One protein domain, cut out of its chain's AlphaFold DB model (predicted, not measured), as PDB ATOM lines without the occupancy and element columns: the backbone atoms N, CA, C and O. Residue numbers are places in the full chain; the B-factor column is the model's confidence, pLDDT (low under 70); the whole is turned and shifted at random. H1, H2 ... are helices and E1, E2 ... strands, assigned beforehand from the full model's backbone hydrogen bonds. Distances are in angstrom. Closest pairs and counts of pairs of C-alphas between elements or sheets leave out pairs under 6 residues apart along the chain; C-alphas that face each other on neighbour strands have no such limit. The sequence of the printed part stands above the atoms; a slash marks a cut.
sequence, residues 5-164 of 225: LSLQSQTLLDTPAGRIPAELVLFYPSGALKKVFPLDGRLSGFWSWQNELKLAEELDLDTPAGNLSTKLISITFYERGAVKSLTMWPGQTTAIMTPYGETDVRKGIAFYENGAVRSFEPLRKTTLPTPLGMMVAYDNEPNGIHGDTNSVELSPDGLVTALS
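What this domain is: This is residues 5 to 164 of the 225 residues of an uncharacterized protein of Prosthecochloris sp. ZM_2 (UniProt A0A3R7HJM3). Three meanders, each strand the antiparallel neighbour of the one before, follow each other in a row as E1 E2 E3, E4 E5 E6 and E7 E8 E9, and join into one long, strongly twisted sheet that E12 and E13 extend. The sheet is folded along the row: E5 and E8 bend sharply, their first parts making one layer with E4 and E7 and their second parts the other layer with E6 and E9. The hairpin E10 and E11 is partly face to face with the end of the sheet near E13, and the small helix H1 only grazes the sheet with residues 52 to 55. The 160 printed residues, mostly strand by class, hold 13 named strands and one named helix, in the order E1 E2 E3 H1 E4 to E13, and the neighbour strands are antiparallel. The whole is compact, with a radius of gyration of the C-alphas of 15.9 A and spans of 52 by 37 by 25 A.

How they stand to each other: The largest sheet is branched, and its C-alphas lie up to 8.2 A off its best plane. E5, residues 66 to 77, bends by 125 degrees at residue 72. On one side of it are E3, residues 33 to 37, and E4, residues 58 to 63; on the other side is E6, residues 83 to 88. N 36 and O 75 of E3 and E5 are 2.9 A apart, N 61 and O 68 of E4 and E5 2.9 A, and N 76 and O 85 of E5 and E6 2.9 A, each within hydrogen-bond range. E8, residues 101 to 111, bends by 124 degrees at residue 107, with E6 and E7, residues 93 to 98, on one side and E9, residues 117 to 122, on the other. N 86 and O 109 of E6 and E8 are 2.8 A apart, N 96 and O 103 of the hairpin E7 and E8 2.9 A, and N 110 and O 119 of the hairpin E8 and E9 2.8 A. The closest C-alphas of E5 and E7 are those of Gly 66 and Ile 96, 6.3 A apart. E5 lies on one side of E3 and E2, residues 18 to 27, on the other side, with N 26 and O 35 of the hairpin E2 and E3 at 2.8 A; the edge strand E1, residues 5 to 15, is the antiparallel neighbour of E2, with N 13 and O 20 of the hairpin E1 and E2 at 2.9 A. E8 lies on one side of E9 and E12, residues 152 to 154, on the other side, with N 154 and O 118 at 2.8 A; the edge strand E13, residues 160 to 164, is the antiparallel neighbour of E12, with N 153 and O 162 of the hairpin E12 and E13 at 2.9 A. E10, residues 126 to 130, and E11, residues 133 to 137, form a hairpin with N 128 and O 135 at 2.8 A. Their sheet and the branched one make a sandwich, two sheets face to face, with best planes 34 degrees apart. The closest C-alphas of E11 and E13 are those of Ala 137 and Ser 164, 5.5 A apart. H1, residues 49 to 55, has 2 of 3 O i to N i+4 pairs within range.

Where its parts are: E1 begins at C-alpha 5, (152.596, 141.425, 114.808). E2 is 17.3 A from first to last C-alpha, E5 16.8 A, E8 16.2 A, E1 15.4 A and E7 15.2 A. E5 begins at C-alpha 66, (142.255, 148.018, 141.759). E13 ends at C-alpha 164, (160.571, 133.156, 148.136).

The domain as a whole: The two C-alphas farthest apart are those of Gln 8 and Gly 133, 52.5 A. The printed part has no cut. The links E3 to H1, 11 residues, and E11 to E12, 14 residues, are long; the others are tight. The mean pLDDT of the printed part is 92.4, and no printed residue is under 70.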
ATOM      1  N   LEU A   5     152.775 140.300 115.713       86.31
ATOM      2  CA  LEU A   5     152.596 141.425 114.808       86.31
ATOM      3  C   LEU A   5     153.323 142.644 115.384       86.31
ATOM      4  O   LEU A   5     152.867 143.227 116.366       86.31
ATOM      5  N   SER A   6     154.449 143.015 114.772       88.12
ATOM      6  CA  SER A   6     155.078 144.322 114.988       88.12
ATOM      7  C   SER A   6     154.308 145.376 114.201       88.12
ATOM      8  O   SER A   6     154.056 145.205 113.005       88.12
ATOM      9  N   LEU A   7     153.925 146.449 114.877       84.50
ATOM     10  CA  LEU A   7     153.178 147.558 114.306       84.50
ATOM     11  C   LEU A   7     154.157 148.575 113.712       84.50
ATOM     12  O   LEU A   7     155.260 148.772 114.218       84.50
ATOM     13  N   GLN A   8     153.778 149.197 112.594       81.56
ATOM     14  CA  GLN A   8     154.648 150.154 111.898       81.56
ATOM     15  C   GLN A   8     154.915 151.409 112.744       81.56
ATOM     16  O   GLN A   8     156.003 151.977 112.689       81.56
ATOM     17  N   SER A   9     153.912 151.822 113.512       86.94
ATOM     18  CA  SER A   9     153.957 152.897 114.496       86.94
ATOM     19  C   SER A   9     153.180 152.459 115.729       86.94
ATOM     20  O   SER A   9     152.270 151.626 115.618       86.94
ATOM     21  N   GLN A  10     153.489 153.055 116.883       90.81
ATOM     22  CA  GLN A  10     152.690 152.845 118.080       90.81
ATOM     23  C   GLN A  10     151.219 153.145 117.771       90.81
ATOM     24  O   GLN A  10     150.877 154.199 117.230       90.81
ATOM     25  N   THR A  11     150.360 152.165 118.029       93.31
ATOM     26  CA  THR A  11     148.936 152.220 117.694       93.31
ATOM     27  C   THR A  11     148.131 151.979 118.954       93.31
ATOM     28  O   THR A  11     148.414 151.048 119.705       93.31
ATOM     29  N   LEU A  12     147.123 152.816 119.187       94.25
ATOM     30  CA  LEU A  12     146.206 152.640 120.302       94.25
ATOM     31  C   LEU A  12     145.260 151.473 120.006       94.25
ATOM     32  O   LEU A  12     144.537 151.499 119.011       94.25
ATOM     33  N   LEU A  13     145.278 150.453 120.859       92.38
ATOM     34  CA  LEU A  13     144.437 149.267 120.732       92.38
ATOM     35  C   LEU A  13     143.314 149.307 121.762       92.38
ATOM     36  O   LEU A  13     143.573 149.529 122.944       92.38
ATOM     37  N   ASP A  14     142.083 149.024 121.338       91.25
ATOM     38  CA  ASP A  14     141.009 148.687 122.268       91.25
ATOM     39  C   ASP A  14     141.245 147.257 122.780       91.25
ATOM     40  O   ASP A  14     141.223 146.289 122.014       91.25
ATOM     41  N   THR A  15     141.510 147.119 124.078       89.81
ATOM     42  CA  THR A  15     141.720 145.826 124.740       89.81
ATOM     43  C   THR A  15     140.672 145.612 125.834       89.81
ATOM     44  O   THR A  15     140.055 146.577 126.292       89.81
ATOM     45  N   PRO A  16     140.486 144.372 126.321       84.12
ATOM     46  CA  PRO A  16     139.609 144.118 127.463       84.12
ATOM     47  C   PRO A  16     139.986 144.881 128.744       84.12
ATOM     48  O   PRO A  16     139.130 145.071 129.597       84.12
ATOM     49  N   ALA A  17     141.244 145.319 128.880       84.75
ATOM     50  CA  ALA A  17     141.738 146.096 130.023       84.75
ATOM     51  C   ALA A  17     141.737 147.616 129.772       84.75
ATOM     52  O   ALA A  17     142.354 148.367 130.522       84.75
ATOM     53  N   GLY A  18     141.086 148.070 128.698       86.19
ATOM     54  CA  GLY A  18     141.072 149.466 128.275       86.19
ATOM     55  C   GLY A  18     141.929 149.726 127.039       86.19
ATOM     56  O   GLY A  18     142.355 148.807 126.332       86.19
ATOM     57  N   ARG A  19     142.146 151.008 126.744       91.00
ATOM     58  CA  ARG A  19     142.919 151.438 125.578       91.00
ATOM     59  C   ARG A  19     144.400 151.441 125.896       91.00
ATOM     60  O   ARG A  19     144.826 152.138 126.807       91.00
ATOM     61  N   ILE A  20     145.173 150.678 125.131       92.69
ATOM     62  CA  ILE A  20     146.595 150.468 125.398       92.69
ATOM     63  C   ILE A  20     147.391 150.799 124.133       92.69
ATOM     64  O   ILE A  20     147.105 150.218 123.080       92.69
ATOM     65  N   PRO A  21     148.367 151.724 124.187       94.56
ATOM     66  CA  PRO A  21     149.283 151.933 123.076       94.56
ATOM     67  C   PRO A  21     150.139 150.682 122.889       94.56
ATOM     68  O   PRO A  21     150.529 150.044 123.864       94.56
ATOM     69  N   ALA A  22     150.418 150.306 121.645       95.44
ATOM     70  CA  ALA A  22     151.176 149.102 121.345       95.44
ATOM     71  C   ALA A  22     152.102 149.284 120.147       95.44
ATOM     72  O   ALA A  22     151.709 149.862 119.134       95.44
ATOM     73  N   GLU A  23     153.290 148.695 120.233       95.31
ATOM     74  CA  GLU A  23     154.212 148.512 119.107       95.31
ATOM     75  C   GLU A  23     154.358 147.037 118.715       95.31
ATOM     76  O   GLU A  23     154.677 146.719 117.568       95.31
ATOM     77  N   LEU A  24     154.077 146.112 119.637       94.75
ATOM     78  CA  LEU A  24     154.110 144.676 119.380       94.75
ATOM     79  C   LEU A  24     152.927 143.972 120.049       94.75
ATOM     80  O   LEU A  24     152.629 144.173 121.227       94.75
ATOM     81  N   VAL A  25     152.278 143.091 119.289       95.62
ATOM     82  CA  VAL A  25     151.137 142.293 119.747       95.62
ATOM     83  C   VAL A  25     151.361 140.820 119.435       95.62
ATOM     84  O   VAL A  25     151.854 140.464 118.365       95.62
ATOM     85  N   LEU A  26     150.993 139.947 120.367       95.50
ATOM     86  CA  LEU A  26     151.000 138.498 120.195       95.50
ATOM     87  C   LEU A  26     149.576 137.959 120.290       95.50
ATOM     88  O   LEU A  26     148.764 138.457 121.074       95.50
ATOM     89  N   PHE A  27     149.318 136.878 119.558       96.19
ATOM     90  CA  PHE A  27     148.015 136.222 119.490       96.19
ATOM     91  C   PHE A  27     148.109 134.738 119.845       96.19
ATOM     92  O   PHE A  27     149.142 134.087 119.656       96.19
ATOM     93  N   TYR A  28     147.009 134.196 120.354       95.62
ATOM     94  CA  TYR A  28     146.778 132.758 120.440       95.62
ATOM     95  C   TYR A  28     146.540 132.157 119.042       95.62
ATOM     96  O   TYR A  28     146.216 132.891 118.108       95.62
ATOM     97  N   PRO A  29     146.656 130.824 118.869       94.56
ATOM     98  CA  PRO A  29     146.320 130.165 117.603       94.56
ATOM     99  C   PRO A  29     144.891 130.435 117.111       94.56
ATOM    100  O   PRO A  29     144.659 130.434 115.906       94.56
ATOM    101  N   SER A  30     143.957 130.702 118.029       94.62
ATOM    102  CA  SER A  30     142.575 131.115 117.743       94.62
ATOM    103  C   SER A  30     142.450 132.518 117.139       94.62
ATOM    104  O   SER A  30     141.386 132.871 116.639       94.62
ATOM    105  N   GLY A  31     143.510 133.330 117.198       93.06
ATOM    106  CA  GLY A  31     143.485 134.751 116.856       93.06
ATOM    107  C   GLY A  31     143.126 135.668 118.028       93.06
ATOM    108  O   GLY A  31     143.161 136.884 117.864       93.06
ATOM    109  N   ALA A  32     142.827 135.124 119.213       94.75
ATOM    110  CA  ALA A  32     142.591 135.931 120.407       94.75
ATOM    111  C   ALA A  32     143.862 136.672 120.858       94.75
ATOM    112  O   ALA A  32     144.982 136.169 120.705       94.75
ATOM    113  N   LEU A  33     143.691 137.863 121.440       95.56
ATOM    114  CA  LEU A  33     144.788 138.670 121.972       95.56
ATOM    115  C   LEU A  33     145.491 137.924 123.113       95.56
ATOM    116  O   LEU A  33     144.854 137.519 124.079       95.56
ATOM    117  N   LYS A  34     146.811 137.757 123.008       96.38
ATOM    118  CA  LYS A  34     147.624 137.084 124.030       96.38
ATOM    119  C   LYS A  34     148.465 138.060 124.829       96.38
ATOM    120  O   LYS A  34     148.561 137.930 126.045       96.38
ATOM    121  N   LYS A  35     149.147 138.988 124.158       95.88
ATOM    122  CA  LYS A  35     150.078 139.900 124.826       95.88
ATOM    123  C   LYS A  35     150.217 141.203 124.058       95.88
ATOM    124  O   LYS A  35     150.307 141.171 122.835       95.88
ATOM    125  N   VAL A  36     150.269 142.308 124.787       95.88
ATOM    126  CA  VAL A  36     150.493 143.658 124.267       95.88
ATOM    127  C   VAL A  36     151.771 144.210 124.876       95.88
ATOM    128  O   VAL A  36     151.983 144.098 126.085       95.88
ATOM    129  N   PHE A  37     152.608 144.799 124.033       95.56
ATOM    130  CA  PHE A  37     153.817 145.510 124.415       95.56
ATOM    131  C   PHE A  37     153.681 146.975 123.981       95.56
ATOM    132  O   PHE A  37     153.617 147.231 122.771       95.56
ATOM    133  N   PRO A  38     153.633 147.928 124.933       94.88
ATOM    134  CA  PRO A  38     153.595 149.352 124.612       94.88
ATOM    135  C   PRO A  38     154.784 149.839 123.793       94.88
ATOM    136  O   PRO A  38     154.622 150.717 122.949       94.88
ATOM    137  N   LEU A  39     155.943 149.216 124.010       92.75
ATOM    138  CA  LEU A  39     157.174 149.421 123.257       92.75
ATOM    139  C   LEU A  39     157.725 148.067 122.801       92.75
ATOM    140  O   LEU A  39     157.642 147.089 123.549       92.75
ATOM    141  N   ASP A  40     158.289 147.990 121.596       85.88
ATOM    142  CA  ASP A  40     158.816 146.738 121.032       85.88
ATOM    143  C   ASP A  40     160.252 146.401 121.480       85.88
ATOM    144  O   ASP A  40     160.762 145.322 121.164       85.88
ATOM    145  N   GLY A  41     160.875 147.273 122.284       73.62
ATOM    146  CA  GLY A  41     162.119 146.985 122.993       73.62
ATOM    147  C   GLY A  41     163.330 146.839 122.071       73.62
ATOM    148  O   GLY A  41     164.150 145.940 122.276       73.62
ATOM    149  N   ARG A  42     163.463 147.708 121.060       74.38
ATOM    150  CA  ARG A  42     164.621 147.757 120.142       74.38
ATOM    151  C   ARG A  42     165.913 148.176 120.851       74.38
ATOM    152  O   ARG A  42     166.426 149.276 120.670       74.38
ATOM    153  N   LEU A  43     166.484 147.267 121.635       77.81
ATOM    154  CA  LEU A  43     167.783 147.452 122.278       77.81
ATOM    155  C   LEU A  43     168.925 147.334 121.255       77.81
ATOM    156  O   LEU A  43     168.895 146.509 120.343       77.81
ATOM    157  N   SER A  44     169.964 148.148 121.424       77.62
ATOM    158  CA  SER A  44     171.184 148.112 120.607       77.62
ATOM    159  C   SER A  44     172.400 148.516 121.443       77.62
ATOM    160  O   SER A  44     172.255 148.924 122.593       77.62
ATOM    161  N   GLY A  45     173.609 148.471 120.871       74.75
ATOM    162  CA  GLY A  45     174.823 148.929 121.565       74.75
ATOM    163  C   GLY A  45     174.777 150.392 122.036       74.75
ATOM    164  O   GLY A  45     175.487 150.753 122.967       74.75
ATOM    165  N   PHE A  46     173.910 151.220 121.441       77.25
ATOM    166  CA  PHE A  46     173.698 152.625 121.816       77.25
ATOM    167  C   PHE A  46     172.338 152.868 122.488       77.25
ATOM    168  O   PHE A  46     172.032 153.993 122.886       77.25
ATOM    169  N   TRP A  47     171.507 151.828 122.615       81.62
ATOM    170  CA  TRP A  47     170.141 151.932 123.111       81.62
ATOM    171  C   TRP A  47     169.902 150.950 124.253       81.62
ATOM    172  O   TRP A  47     169.691 149.756 124.041       81.62
ATOM    173  N   SER A  48     169.979 151.470 125.479       85.12
ATOM    174  CA  SER A  48     169.772 150.694 126.697       85.12
ATOM    175  C   SER A  48     168.292 150.625 127.080       85.12
ATOM    176  O   SER A  48     167.474 151.433 126.643       85.12
ATOM    177  N   TRP A  49     167.955 149.713 127.992       83.00
ATOM    178  CA  TRP A  49     166.618 149.636 128.590       83.00
ATOM    179  C   TRP A  49     166.206 150.939 129.302       83.00
ATOM    180  O   TRP A  49     165.024 151.239 129.412       83.00
ATOM    181  N   GLN A  50     167.170 151.743 129.766       87.38
ATOM    182  CA  GLN A  50     166.895 153.050 130.372       87.38
ATOM    183  C   GLN A  50     166.442 154.075 129.332       87.38
ATOM    184  O   GLN A  50     165.708 154.999 129.671       87.38
ATOM    185  N   ASN A  51     166.894 153.940 128.081       87.06
ATOM    186  CA  ASN A  51     166.423 154.781 126.987       87.06
ATOM    187  C   ASN A  51     164.993 154.395 126.597       87.06
ATOM    188  O   ASN A  51     164.155 155.284 126.495       87.06
ATOM    189  N   GLU A  52     164.688 153.097 126.507       89.06
ATOM    190  CA  GLU A  52     163.311 152.605 126.328       89.06
ATOM    191  C   GLU A  52     162.365 153.092 127.434       89.06
ATOM    192  O   GLU A  52     161.303 153.641 127.158       89.06
ATOM    193  N   LEU A  53     162.772 152.996 128.704       89.44
ATOM    194  CA  LEU A  53     161.963 153.465 129.835       89.44
ATOM    195  C   LEU A  53     161.589 154.958 129.743       89.44
ATOM    196  O   LEU A  53     160.541 155.374 130.245       89.44
ATOM    197  N   LYS A  54     162.431 155.788 129.115       90.94
ATOM    198  CA  LYS A  54     162.117 157.212 128.907       90.94
ATOM    199  C   LYS A  54     160.987 157.415 127.899       90.94
ATOM    200  O   LYS A  54     160.294 158.418 128.008       90.94
ATOM    201  N   LEU A  55     160.811 156.485 126.960       90.81
ATOM    202  CA  LEU A  55     159.705 156.486 126.001       90.81
ATOM    203  C   LEU A  55     158.431 155.869 126.576       90.81
ATOM    204  O   LEU A  55     157.345 156.152 126.084       90.81
ATOM    205  N   ALA A  56     158.550 155.023 127.601       92.56
ATOM    206  CA  ALA A  56     157.399 154.344 128.174       92.56
ATOM    207  C   ALA A  56     156.444 155.357 128.811       92.56
ATOM    208  O   ALA A  56     156.851 156.176 129.639       92.56
ATOM    209  N   GLU A  57     155.172 155.276 128.451       92.19
ATOM    210  CA  GLU A  57     154.113 156.075 129.053       92.19
ATOM    211  C   GLU A  57     153.549 155.363 130.283       92.19
ATOM    212  O   GLU A  57     153.608 154.135 130.404       92.19
ATOM    213  N   GLU A  58     153.060 156.155 131.232       93.88
ATOM    214  CA  GLU A  58     152.281 155.625 132.344       93.88
ATOM    215  C   GLU A  58     150.900 155.228 131.825       93.88
ATOM    216  O   GLU A  58     150.292 155.956 131.042       93.88
ATOM    217  N   LEU A  59     150.440 154.043 132.219       92.50
ATOM    218  CA  LEU A  59     149.155 153.504 131.805       92.50
ATOM    219  C   LEU A  59     148.252 153.376 133.021       92.50
ATOM    220  O   LEU A  59     148.645 152.754 134.009       92.50
ATOM    221  N   ASP A  60     147.034 153.894 132.890       90.12
ATOM    222  CA  ASP A  60     145.953 153.666 133.838       90.12
ATOM    223  C   ASP A  60     145.166 152.427 133.407       90.12
ATOM    224  O   ASP A  60     144.498 152.417 132.369       90.12
ATOM    225  N   LEU A  61     145.263 151.366 134.202       87.31
ATOM    226  CA  LEU A  61     144.566 150.110 133.966       87.31
ATOM    227  C   LEU A  61     143.538 149.862 135.058       87.31
ATOM    228  O   LEU A  61     143.856 149.903 136.247       87.31
ATOM    229  N   ASP A  62     142.325 149.523 134.637       83.62
ATOM    230  CA  ASP A  62     141.348 148.908 135.525       83.62
ATOM    231  C   ASP A  62     141.690 147.421 135.662       83.62
ATOM    232  O   ASP A  62     141.718 146.674 134.675       83.62
ATOM    233  N   THR A  63     142.034 147.002 136.879       83.88
ATOM    234  CA  THR A  63     142.401 145.618 137.165       83.88
ATOM    235  C   THR A  63     141.573 145.067 138.314       83.88
ATOM    236  O   THR A  63     141.134 145.815 139.188       83.88
ATOM    237  N   PRO A  64     141.431 143.738 138.400       80.31
ATOM    238  CA  PRO A  64     140.756 143.110 139.529       80.31
ATOM    239  C   PRO A  64     141.341 143.444 140.914       80.31
ATOM    240  O   PRO A  64     140.644 143.287 141.912       80.31
ATOM    241  N   ALA A  65     142.600 143.896 140.994       83.56
ATOM    242  CA  ALA A  65     143.236 144.316 142.247       83.56
ATOM    243  C   ALA A  65     143.193 145.835 142.495       83.56
ATOM    244  O   ALA A  65     143.870 146.320 143.404       83.56
ATOM    245  N   GLY A  66     142.398 146.567 141.708       83.62
ATOM    246  CA  GLY A  66     142.255 148.018 141.759       83.62
ATOM    247  C   GLY A  66     142.803 148.715 140.513       83.62
ATOM    248  O   GLY A  66     143.369 148.089 139.612       83.62
ATOM    249  N   ASN A  67     142.632 150.035 140.476       86.44
ATOM    250  CA  ASN A  67     143.187 150.881 139.427       86.44
ATOM    251  C   ASN A  67     144.700 150.989 139.607       86.44
ATOM    252  O   ASN A  67     145.169 151.440 140.652       86.44
ATOM    253  N   LEU A  68     145.455 150.608 138.582       88.69
ATOM    254  CA  LEU A  68     146.910 150.692 138.594       88.69
ATOM    255  C   LEU A  68     147.354 151.774 137.625       88.69
ATOM    256  O   LEU A  68     146.965 151.745 136.462       88.69
ATOM    257  N   SER A  69     148.201 152.680 138.106       90.81
ATOM    258  CA  SER A  69     148.897 153.666 137.283       90.81
ATOM    259  C   SER A  69     150.385 153.347 137.327       90.81
ATOM    260  O   SER A  69     151.000 153.380 138.397       90.81
ATOM    261  N   THR A  70     150.939 152.864 136.212       93.75
ATOM    262  CA  THR A  70     152.358 152.481 136.141       93.75
ATOM    263  C   THR A  70     152.862 152.345 134.704       93.75
ATOM    264  O   THR A  70     152.086 152.136 133.770       93.75
ATOM    265  N   LYS A  71     154.187 152.399 134.503       95.31
ATOM    266  CA  LYS A  71     154.800 152.084 133.202       95.31
ATOM    267  C   LYS A  71     154.987 150.579 133.035       95.31
ATOM    268  O   LYS A  71     155.703 149.928 133.804       95.31
ATOM    269  N   LEU A  72     154.435 150.031 131.957       94.56
ATOM    270  CA  LEU A  72     154.459 148.595 131.679       94.56
ATOM    271  C   LEU A  72     155.376 148.239 130.508       94.56
ATOM    272  O   LEU A  72     155.390 148.898 129.473       94.56
ATOM    273  N   ILE A  73     156.111 147.141 130.673       94.69
ATOM    274  CA  ILE A  73     156.779 146.431 129.580       94.69
ATOM    275  C   ILE A  73     155.731 145.664 128.774       94.69
ATOM    276  O   ILE A  73     155.790 145.624 127.549       94.69
ATOM    277  N   SER A  74     154.782 145.008 129.453       95.12
ATOM    278  CA  SER A  74     153.740 144.244 128.766       95.12
ATOM    279  C   SER A  74     152.523 143.921 129.626       95.12
ATOM    280  O   SER A  74     152.634 143.792 130.848       95.12
ATOM    281  N   ILE A  75     151.396 143.700 128.945       95.69
ATOM    282  CA  ILE A  75     150.166 143.116 129.493       95.69
ATOM    283  C   ILE A  75     149.904 141.789 128.786       95.69
ATOM    284  O   ILE A  75     149.862 141.735 127.556       95.69
ATOM    285  N   THR A  76     149.717 140.720 129.552       96.06
ATOM    286  CA  THR A  76     149.330 139.399 129.042       96.06
ATOM    287  C   THR A  76     147.862 139.150 129.355       96.06
ATOM    288  O   THR A  76     147.405 139.460 130.453       96.06
ATOM    289  N   PHE A  77     147.145 138.528 128.427       95.88
ATOM    290  CA  PHE A  77     145.735 138.178 128.547       95.88
ATOM    291  C   PHE A  77     145.552 136.663 128.497       95.88
ATOM    292  O   PHE A  77     146.327 135.951 127.858       95.88
ATOM    293  N   TYR A  78     144.514 136.174 129.170       96.88
ATOM    294  CA  TYR A  78     143.940 134.863 128.899       96.88
ATOM    295  C   TYR A  78     143.231 134.870 127.543       96.88
ATOM    296  O   TYR A  78     142.853 135.921 127.030       96.88
ATOM    297  N   GLU A  79     142.998 133.690 126.973       95.94
ATOM    298  CA  GLU A  79     142.362 133.561 125.655       95.94
ATOM    299  C   GLU A  79     140.934 134.138 125.617       95.94
ATOM    300  O   GLU A  79     140.496 134.618 124.575       95.94
ATOM    301  N   ARG A  80     140.230 134.176 126.760       95.31
ATOM    302  CA  ARG A  80     138.915 134.833 126.898       95.31
ATOM    303  C   ARG A  80     138.988 136.341 127.161       95.31
ATOM    304  O   ARG A  80     137.952 136.978 127.318       95.31
ATOM    305  N   GLY A  81     140.189 136.914 127.217       93.56
ATOM    306  CA  GLY A  81     140.414 138.353 127.333       93.56
ATOM    307  C   GLY A  81     140.629 138.882 128.750       93.56
ATOM    308  O   GLY A  81     140.980 140.047 128.885       93.56
ATOM    309  N   ALA A  82     140.487 138.077 129.808       94.62
ATOM    310  CA  ALA A  82     140.836 138.528 131.159       94.62
ATOM    311  C   ALA A  82     142.340 138.838 131.265       94.62
ATOM    312  O   ALA A  82     143.165 138.139 130.668       94.62
ATOM    313  N   VAL A  83     142.719 139.856 132.045       94.88
ATOM    314  CA  VAL A  83     144.134 140.159 132.309       94.88
ATOM    315  C   VAL A  83     144.764 138.986 133.053       94.88
ATOM    316  O   VAL A  83     144.280 138.560 134.094       94.88
ATOM    317  N   LYS A  84     145.861 138.463 132.510       96.50
ATOM    318  CA  LYS A  84     146.632 137.366 133.099       96.50
ATOM    319  C   LYS A  84     147.804 137.878 133.923       96.50
ATOM    320  O   LYS A  84     148.055 137.361 135.008       96.50
ATOM    321  N   SER A  85     148.560 138.836 133.395       96.31
ATOM    322  CA  SER A  85     149.724 139.388 134.086       96.31
ATOM    323  C   SER A  85     150.126 140.751 133.551       96.31
ATOM    324  O   SER A  85     149.914 141.071 132.380       96.31
ATOM    325  N   LEU A  86     150.758 141.524 134.425       95.69
ATOM    326  CA  LEU A  86     151.378 142.807 134.142       95.69
ATOM    327  C   LEU A  86     152.868 142.689 134.429       95.69
ATOM    328  O   LEU A  86     153.262 142.184 135.478       95.69
ATOM    329  N   THR A  87     153.694 143.152 133.496       96.19
ATOM    330  CA  THR A  87     155.143 143.278 133.698       96.19
ATOM    331  C   THR A  87     155.494 144.756 133.688       96.19
ATOM    332  O   THR A  87     155.305 145.423 132.673       96.19
ATOM    333  N   MET A  88     155.979 145.259 134.813       95.19
ATOM    334  CA  MET A  88     156.364 146.649 135.032       95.19
ATOM    335  C   MET A  88     157.805 146.899 134.597       95.19
ATOM    336  O   MET A  88     158.661 146.015 134.679       95.19
ATOM    337  N   TRP A  89     158.093 148.130 134.182       94.25
ATOM    338  CA  TRP A  89     159.473 148.555 133.973       94.25
ATOM    339  C   TRP A  89     160.281 148.547 135.285       94.25
ATOM    340  O   TRP A  89     159.716 148.752 136.364       94.25
ATOM    341  N   PRO A  90     161.615 148.350 135.242       90.81
ATOM    342  CA  PRO A  90     162.446 148.428 136.437       90.81
ATOM    343  C   PRO A  90     162.299 149.780 137.148       90.81
ATOM    344  O   PRO A  90     162.294 150.834 136.514       90.81
ATOM    345  N   GLY A  91     162.190 149.738 138.477       91.81
ATOM    346  CA  GLY A  91     161.993 150.920 139.322       91.81
ATOM    347  C   GLY A  91     160.541 151.390 139.438       91.81
ATOM    348  O   GLY A  91     160.265 152.241 140.277       91.81
ATOM    349  N   GLN A  92     159.618 150.836 138.650       94.50
ATOM    350  CA  GLN A  92     158.194 151.106 138.806       94.50
ATOM    351  C   GLN A  92     157.594 150.286 139.947       94.50
ATOM    352  O   GLN A  92     157.968 149.127 140.169       94.50
ATOM    353  N   THR A  93     156.648 150.906 140.644       95.12
ATOM    354  CA  THR A  93     155.913 150.316 141.759       95.12
ATOM    355  C   THR A  93     154.452 150.715 141.684       95.12
ATOM    356  O   THR A  93     154.128 151.776 141.156       95.12
ATOM    357  N   THR A  94     153.578 149.897 142.250       94.25
ATOM    358  CA  THR A  94     152.160 150.227 142.410       94.25
ATOM    359  C   THR A  94     151.611 149.524 143.649       94.25
ATOM    360  O   THR A  94     152.211 148.549 144.106       94.25
ATOM    361  N   ALA A  95     150.509 150.017 144.203       94.38
ATOM    362  CA  ALA A  95     149.813 149.370 145.308       94.38
ATOM    363  C   ALA A  95     148.702 148.475 144.747       94.38
ATOM    364  O   ALA A  95     147.994 148.862 143.819       94.38
ATOM    365  N   ILE A  96     148.554 147.275 145.303       94.56
ATOM    366  CA  ILE A  96     147.469 146.354 144.957       94.56
ATOM    367  C   ILE A  96     146.703 145.936 146.202       94.56
ATOM    368  O   ILE A  96     147.279 145.811 147.286       94.56
ATOM    369  N   MET A  97     145.414 145.640 146.038       93.38
ATOM    370  CA  MET A  97     144.657 144.965 147.082       93.38
ATOM    371  C   MET A  97     144.902 143.457 147.041       93.38
ATOM    372  O   MET A  97     144.728 142.809 146.009       93.38
ATOM    373  N   THR A  98     145.284 142.893 148.184       93.12
ATOM    374  CA  THR A  98     145.460 141.450 148.373       93.12
ATOM    375  C   THR A  98     144.527 140.943 149.477       93.12
ATOM    376  O   THR A  98     144.014 141.739 150.268       93.12
ATOM    377  N   PRO A  99     144.344 139.617 149.617       93.31
ATOM    378  CA  PRO A  99     143.649 139.029 150.768       93.31
ATOM    379  C   PRO A  99     144.252 139.407 152.132       93.31
ATOM    380  O   PRO A  99     143.600 139.246 153.160       93.31
ATOM    381  N   TYR A 100     145.487 139.915 152.145       94.19
ATOM    382  CA  TYR A 100     146.227 140.320 153.339       94.19
ATOM    383  C   TYR A 100     146.289 141.845 153.521       94.19
ATOM    384  O   TYR A 100     147.029 142.331 154.373       94.19
ATOM    385  N   GLY A 101     145.500 142.593 152.742       93.38
ATOM    386  CA  GLY A 101     145.470 144.052 152.737       93.38
ATOM    387  C   GLY A 101     146.205 144.663 151.546       93.38
ATOM    388  O   GLY A 101     146.625 143.970 150.613       93.38
ATOM    389  N   GLU A 102     146.334 145.985 151.574       94.69
ATOM    390  CA  GLU A 102     147.073 146.738 150.564       94.69
ATOM    391  C   GLU A 102     148.565 146.385 150.614       94.69
ATOM    392  O   GLU A 102     149.152 146.236 151.688       94.69
ATOM    393  N   THR A 103     149.185 146.197 149.452       94.81
ATOM    394  CA  THR A 103     150.602 145.839 149.348       94.81
ATOM    395  C   THR A 103     151.255 146.551 148.175       94.81
ATOM    396  O   THR A 103     150.764 146.484 147.048       94.81
ATOM    397  N   ASP A 104     152.408 147.168 148.435       96.06
ATOM    398  CA  ASP A 104     153.271 147.718 147.394       96.06
ATOM    399  C   ASP A 104     154.014 146.603 146.659       96.06
ATOM    400  O   ASP A 104     154.705 145.765 147.257       96.06
ATOM    401  N   VAL A 105     153.938 146.642 145.337       96.25
ATOM    402  CA  VAL A 105     154.535 145.646 144.451       96.25
ATOM    403  C   VAL A 105     155.426 146.302 143.410       96.25
ATOM    404  O   VAL A 105     155.309 147.487 143.104       96.25
ATOM    405  N   ARG A 106     156.353 145.517 142.867       95.88
ATOM    406  CA  ARG A 106     157.306 145.905 141.814       95.88
ATOM    407  C   ARG A 106     157.366 144.805 140.763       95.88
ATOM    408  O   ARG A 106     156.909 143.713 141.037       95.88
ATOM    409  N   LYS A 107     157.986 145.040 139.603       94.69
ATOM    410  CA  LYS A 107     158.250 144.047 138.525       94.69
ATOM    411  C   LYS A 107     157.031 143.358 137.902       94.69
ATOM    412  O   LYS A 107     156.890 143.422 136.686       94.69
ATOM    413  N   GLY A 108     156.152 142.715 138.664       95.31
ATOM    414  CA  GLY A 108     154.969 142.094 138.099       95.31
ATOM    415  C   GLY A 108     153.898 141.658 139.084       95.31
ATOM    416  O   GLY A 108     154.125 141.464 140.280       95.31
ATOM    417  N   ILE A 109     152.704 141.509 138.520       96.19
ATOM    418  CA  ILE A 109     151.494 141.008 139.169       96.19
ATOM    419  C   ILE A 109     150.839 140.048 138.183       96.19
ATOM    420  O   ILE A 109     150.835 140.302 136.976       96.19
ATOM    421  N   ALA A 110     150.259 138.968 138.682       97.19
ATOM    422  CA  ALA A 110     149.449 138.073 137.887       97.19
ATOM    423  C   ALA A 110     148.130 137.749 138.567       97.19
ATOM    424  O   ALA A 110     148.024 137.731 139.792       97.19
ATOM    425  N   PHE A 111     147.150 137.424 137.738       96.88
ATOM    426  CA  PHE A 111     145.788 137.131 138.138       96.88
ATOM    427  C   PHE A 111     145.397 135.738 137.665       96.88
ATOM    428  O   PHE A 111     145.973 135.185 136.721       96.88
ATOM    429  N   TYR A 112     144.416 135.171 138.346       97.31
ATOM    430  CA  TYR A 112     143.575 134.118 137.811       97.31
ATOM    431  C   TYR A 112     142.541 134.722 136.857       97.31
ATOM    432  O   TYR A 112     142.247 135.914 136.904       97.31
ATOM    433  N   GLU A 113     141.945 133.893 135.999       95.56
ATOM    434  CA  GLU A 113     140.939 134.354 135.032       95.56
ATOM    435  C   GLU A 113     139.668 134.910 135.708       95.56
ATOM    436  O   GLU A 113     138.979 135.742 135.129       95.56
ATOM    437  N   ASN A 114     139.389 134.510 136.956       94.50
ATOM    438  CA  ASN A 114     138.315 135.074 137.786       94.50
ATOM    439  C   ASN A 114     138.676 136.428 138.435       94.50
ATOM    440  O   ASN A 114     137.868 136.973 139.182       94.50
ATOM    441  N   GLY A 115     139.885 136.940 138.197       93.75
ATOM    442  CA  GLY A 115     140.388 138.198 138.736       93.75
ATOM    443  C   GLY A 115     141.095 138.105 140.090       93.75
ATOM    444  O   GLY A 115     141.734 139.068 140.495       93.75
ATOM    445  N   ALA A 116     141.068 136.969 140.789       95.94
ATOM    446  CA  ALA A 116     141.831 136.835 142.030       95.94
ATOM    447  C   ALA A 116     143.339 137.014 141.769       95.94
ATOM    448  O   ALA A 116     143.863 136.530 140.759       95.94
ATOM    449  N   VAL A 117     144.053 137.689 142.678       96.88
ATOM    450  CA  VAL A 117     145.516 137.817 142.594       96.88
ATOM    451  C   VAL A 117     146.131 136.423 142.695       96.88
ATOM    452  O   VAL A 117     145.930 135.716 143.676       96.88
ATOM    453  N   ARG A 118     146.883 136.036 141.667       97.88
ATOM    454  CA  ARG A 118     147.570 134.743 141.573       97.88
ATOM    455  C   ARG A 118     149.009 134.828 142.045       97.88
ATOM    456  O   ARG A 118     149.503 133.898 142.666       97.88
ATOM    457  N   SER A 119     149.705 135.911 141.724       97.81
ATOM    458  CA  SER A 119     151.066 136.127 142.206       97.81
ATOM    459  C   SER A 119     151.440 137.596 142.164       97.81
ATOM    460  O   SER A 119     150.991 138.331 141.288       97.81
ATOM    461  N   PHE A 120     152.328 138.028 143.047       97.50
ATOM    462  CA  PHE A 120     152.858 139.388 143.041       97.50
ATOM    463  C   PHE A 120     154.288 139.412 143.563       97.50
ATOM    464  O   PHE A 120     154.696 138.539 144.330       97.50
ATOM    465  N   GLU A 121     155.070 140.379 143.095       97.88
ATOM    466  CA  GLU A 121     156.450 140.566 143.531       97.88
ATOM    467  C   GLU A 121     156.504 141.716 144.551       97.88
ATOM    468  O   GLU A 121     156.343 142.881 144.166       97.88
ATOM    469  N   PRO A 122     156.697 141.419 145.851       97.31
ATOM    470  CA  PRO A 122     156.698 142.434 146.895       97.31
ATOM    471  C   PRO A 122     157.782 143.489 146.662       97.31
ATOM    472  O   PRO A 122     158.925 143.172 146.317       97.31
ATOM    473  N   LEU A 123     157.455 144.762 146.896       97.25
ATOM    474  CA  LEU A 123     158.461 145.828 146.897       97.25
ATOM    475  C   LEU A 123     159.438 145.676 148.071       97.25
ATOM    476  O   LEU A 123     160.619 146.009 147.955       97.25
ATOM    477  N   ARG A 124     158.934 145.198 149.211       96.31
ATOM    478  CA  ARG A 124     159.652 145.080 150.484       96.31
ATOM    479  C   ARG A 124     159.368 143.720 151.110       96.31
ATOM    480  O   ARG A 124     158.508 142.987 150.641       96.31
ATOM    481  N   LYS A 125     160.087 143.409 152.186       97.38
ATOM    482  CA  LYS A 125     159.813 142.240 153.024       97.38
ATOM    483  C   LYS A 125     158.367 142.275 153.516       97.38
ATOM    484  O   LYS A 125     157.996 143.203 154.234       97.38
ATOM    485  N   THR A 126     157.590 141.258 153.156       97.44
ATOM    486  CA  THR A 126     156.171 141.154 153.515       97.44
ATOM    487  C   THR A 126     155.953 139.914 154.366       97.44
ATOM    488  O   THR A 126     156.284 138.809 153.949       97.44
ATOM    489  N   THR A 127     155.406 140.089 155.568       97.94
ATOM    490  CA  THR A 127     155.108 138.965 156.466       97.94
ATOM    491  C   THR A 127     153.733 138.400 156.130       97.94
ATOM    492  O   THR A 127     152.747 139.130 156.177       97.94
ATOM    493  N   LEU A 128     153.662 137.113 155.792       97.88
ATOM    494  CA  LEU A 128     152.455 136.439 155.318       97.88
ATOM    495  C   LEU A 128     152.174 135.163 156.121       97.88
ATOM    496  O   LEU A 128     153.117 134.477 156.528       97.88
ATOM    497  N   PRO A 129     150.895 134.815 156.346       97.44
ATOM    498  CA  PRO A 129     150.533 133.536 156.934       97.44
ATOM    499  C   PRO A 129     150.737 132.405 155.920       97.44
ATOM    500  O   PRO A 129     150.281 132.479 154.779       97.44
ATOM    501  N   THR A 130     151.389 131.332 156.355       96.19
ATOM    502  CA  THR A 130     151.640 130.126 155.556       96.19
ATOM    503  C   THR A 130     151.261 128.874 156.349       96.19
ATOM    504  O   THR A 130     151.067 128.950 157.567       96.19
ATOM    505  N   PRO A 131     151.218 127.691 155.713       93.31
ATOM    506  CA  PRO A 131     151.077 126.427 156.436       93.31
ATOM    507  C   PRO A 131     152.172 126.155 157.483       93.31
ATOM    508  O   PRO A 131     151.926 125.380 158.403       93.31
ATOM    509  N   LEU A 132     153.346 126.791 157.374       92.75
ATOM    510  CA  LEU A 132     154.446 126.708 158.347       92.75
ATOM    511  C   LEU A 132     154.399 127.813 159.421       92.75
ATOM    512  O   LEU A 132     155.309 127.922 160.237       92.75
ATOM    513  N   GLY A 133     153.349 128.639 159.436       94.81
ATOM    514  CA  GLY A 133     153.246 129.826 160.286       94.81
ATOM    515  C   GLY A 133     153.562 131.118 159.532       94.81
ATOM    516  O   GLY A 133     153.492 131.170 158.302       94.81
ATOM    517  N   MET A 134     153.859 132.193 160.263       97.56
ATOM    518  CA  MET A 134     154.174 133.489 159.653       97.56
ATOM    519  C   MET A 134     155.572 133.454 159.028       97.56
ATOM    520  O   MET A 134     156.543 133.148 159.716       97.56
ATOM    521  N   MET A 135     155.681 133.806 157.748       97.81
ATOM    522  CA  MET A 135     156.953 133.855 157.021       97.81
ATOM    523  C   MET A 135     157.125 135.195 156.309       97.81
ATOM    524  O   MET A 135     156.150 135.851 155.956       97.81
ATOM    525  N   VAL A 136     158.369 135.597 156.083       98.06
ATOM    526  CA  VAL A 136     158.747 136.812 155.365       98.06
ATOM    527  C   VAL A 136     159.022 136.459 153.908       98.06
ATOM    528  O   VAL A 136     159.994 135.771 153.596       98.06
ATOM    529  N   ALA A 137     158.176 136.958 153.013       97.75
ATOM    530  CA  ALA A 137     158.354 136.841 151.577       97.75
ATOM    531  C   ALA A 137     159.174 138.019 151.038       97.75
ATOM    532  O   ALA A 137     158.788 139.183 151.199       97.75
ATOM    533  N   TYR A 138     160.308 137.710 150.406       96.81
ATOM    534  CA  TYR A 138     161.149 138.659 149.685       96.81
ATOM    535  C   TYR A 138     162.203 137.933 148.841       96.81
ATOM    536  O   TYR A 138     162.912 137.056 149.336       96.81
ATOM    537  N   ASP A 139     162.361 138.374 147.598       94.44
ATOM    538  CA  ASP A 139     163.475 138.017 146.723       94.44
ATOM    539  C   ASP A 139     164.313 139.277 146.473       94.44
ATOM    540  O   ASP A 139     163.793 140.339 146.138       94.44
ATOM    541  N   ASN A 140     165.623 139.221 146.675       91.31
ATOM    542  CA  ASN A 140     166.519 140.350 146.418       91.31
ATOM    543  C   ASN A 140     166.906 140.490 144.937       91.31
ATOM    544  O   ASN A 140     167.288 141.583 144.518       91.31
ATOM    545  N   GLU A 141     166.758 139.436 144.138       87.81
ATOM    546  CA  GLU A 141     167.047 139.394 142.703       87.81
ATOM    547  C   GLU A 141     165.927 138.720 141.873       87.81
ATOM    548  O   GLU A 141     166.204 137.822 141.075       87.81
ATOM    549  N   PRO A 142     164.661 139.179 141.964       88.12
ATOM    550  CA  PRO A 142     163.560 138.482 141.310       88.12
ATOM    551  C   PRO A 142     163.677 138.522 139.790       88.12
ATOM    552  O   PRO A 142     164.212 139.481 139.216       88.12
ATOM    553  N   ASN A 143     163.100 137.535 139.114       80.81
ATOM    554  CA  ASN A 143     163.039 137.539 137.658       80.81
ATOM    555  C   ASN A 143     162.288 138.791 137.153       80.81
ATOM    556  O   ASN A 143     161.155 139.053 137.541       80.81
ATOM    557  N   GLY A 144     162.940 139.593 136.307       77.19
ATOM    558  CA  GLY A 144     162.365 140.807 135.714       77.19
ATOM    559  C   GLY A 144     161.852 140.632 134.283       77.19
ATOM    560  O   GLY A 144     161.447 141.613 133.670       77.19
ATOM    561  N   ILE A 145     161.907 139.417 133.724       82.19
ATOM    562  CA  ILE A 145     161.555 139.148 132.320       82.19
ATOM    563  C   ILE A 145     160.034 139.144 132.120       82.19
ATOM    564  O   ILE A 145     159.537 139.566 131.074       82.19
ATOM    565  N   HIS A 146     159.282 138.650 133.104       86.81
ATOM    566  CA  HIS A 146     157.826 138.572 133.052       86.81
ATOM    567  C   HIS A 146     157.207 138.685 134.446       86.81
ATOM    568  O   HIS A 146     157.778 138.207 135.421       86.81
ATOM    569  N   GLY A 147     155.989 139.214 134.519       88.38
ATOM    570  CA  GLY A 147     155.195 139.260 135.750       88.38
ATOM    571  C   GLY A 147     154.354 138.015 136.045       88.38
ATOM    572  O   GLY A 147     153.535 138.053 136.957       88.38
ATOM    573  N   ASP A 148     154.502 136.927 135.274       90.38
ATOM    574  CA  ASP A 148     153.658 135.721 135.374       90.38
ATOM    575  C   ASP A 148     153.888 134.890 136.648       90.38
ATOM    576  O   ASP A 148     152.959 134.209 137.096       90.38
ATOM    577  N   THR A 149     155.105 134.918 137.193       90.62
ATOM    578  CA  THR A 149     155.538 134.174 138.382       90.62
ATOM    579  C   THR A 149     156.414 135.095 139.207       90.62
ATOM    580  O   THR A 149     157.376 135.650 138.680       90.62
ATOM    581  N   ASN A 150     156.070 135.248 140.480       96.62
ATOM    582  CA  ASN A 150     156.673 136.220 141.382       96.62
ATOM    583  C   ASN A 150     157.002 135.559 142.729       96.62
ATOM    584  O   ASN A 150     156.670 134.394 142.944       96.62
ATOM    585  N   SER A 151     157.625 136.307 143.639       96.94
ATOM    586  CA  SER A 151     158.022 135.804 144.961       96.94
ATOM    587  C   SER A 151     156.882 135.406 145.883       96.94
ATOM    588  O   SER A 151     157.146 134.741 146.873       96.94
ATOM    589  N   VAL A 152     155.645 135.825 145.621       98.12
ATOM    590  CA  VAL A 152     154.461 135.344 146.338       98.12
ATOM    591  C   VAL A 152     153.490 134.786 145.315       98.12
ATOM    592  O   VAL A 152     153.133 135.479 144.361       98.12
ATOM    593  N   GLU A 153     153.048 133.551 145.526       98.06
ATOM    594  CA  GLU A 153     151.991 132.900 144.757       98.06
ATOM    595  C   GLU A 153     150.841 132.540 145.703       98.06
ATOM    596  O   GLU A 153     151.061 132.067 146.822       98.06
ATOM    597  N   LEU A 154     149.615 132.801 145.259       97.75
ATOM    598  CA  LEU A 154     148.384 132.600 146.016       97.75
ATOM    599  C   LEU A 154     147.479 131.602 145.298       97.75
ATOM    600  O   LEU A 154     147.520 131.492 144.075       97.75
ATOM    601  N   SER A 155     146.628 130.907 146.049       96.88
ATOM    602  CA  SER A 155     145.488 130.161 145.517       96.88
ATOM    603  C   SER A 155     144.360 131.114 145.087       96.88
ATOM    604  O   SER A 155     144.369 132.286 145.470       96.88
ATOM    605  N   PRO A 156     143.336 130.638 144.349       96.00
ATOM    606  CA  PRO A 156     142.155 131.449 144.038       96.00
ATOM    607  C   PRO A 156     141.415 131.976 145.277       96.00
ATOM    608  O   PRO A 156     140.787 133.027 145.201       96.00
ATOM    609  N   ASP A 157     141.524 131.273 146.409       95.06
ATOM    610  CA  ASP A 157     140.947 131.666 147.704       95.06
ATOM    611  C   ASP A 157     141.878 132.587 148.513       95.06
ATOM    612  O   ASP A 157     141.572 132.960 149.645       95.06
ATOM    613  N   GLY A 158     143.039 132.940 147.953       95.88
ATOM    614  CA  GLY A 158     143.971 133.880 148.553       95.88
ATOM    615  C   GLY A 158     144.965 133.286 149.544       95.88
ATOM    616  O   GLY A 158     145.637 134.053 150.223       95.88
ATOM    617  N   LEU A 159     145.080 131.959 149.648       97.06
ATOM    618  CA  LEU A 159     146.064 131.301 150.517       97.06
ATOM    619  C   LEU A 159     147.446 131.288 149.858       97.06
ATOM    620  O   LEU A 159     147.536 130.982 148.674       97.06
ATOM    621  N   VAL A 160     148.525 131.527 150.610       97.81
ATOM    622  CA  VAL A 160     149.896 131.391 150.081       97.81
ATOM    623  C   VAL A 160     150.171 129.946 149.651       97.81
ATOM    624  O   VAL A 160     150.169 129.031 150.475       97.81
ATOM    625  N   THR A 161     150.440 129.751 148.359       97.19
ATOM    626  CA  THR A 161     150.802 128.459 147.749       97.19
ATOM    627  C   THR A 161     152.286 128.365 147.435       97.19
ATOM    628  O   THR A 161     152.824 127.264 147.394       97.19
ATOM    629  N   ALA A 162     152.981 129.489 147.266       97.00
ATOM    630  CA  ALA A 162     154.435 129.522 147.221       97.00
ATOM    631  C   ALA A 162     154.969 130.873 147.696       97.00
ATOM    632  O   ALA A 162     154.304 131.901 147.541       97.00
ATOM    633  N   LEU A 163     156.182 130.872 148.245       97.31
ATOM    634  CA  LEU A 163     156.913 132.101 148.524       97.31
ATOM    635  C   LEU A 163     158.424 131.940 148.347       97.31
ATOM    636  O   LEU A 163     158.957 130.850 148.536       97.31
ATOM    637  N   SER A 164     159.111 133.039 148.047       96.75
ATOM    638  CA  SER A 164     160.571 133.156 148.136       96.75
ATOM    639  C   SER A 164     160.957 133.913 149.406       96.75
ATOM    640  O   SER A 164     160.347 134.936 149.720       96.75
TER     641      SER A 164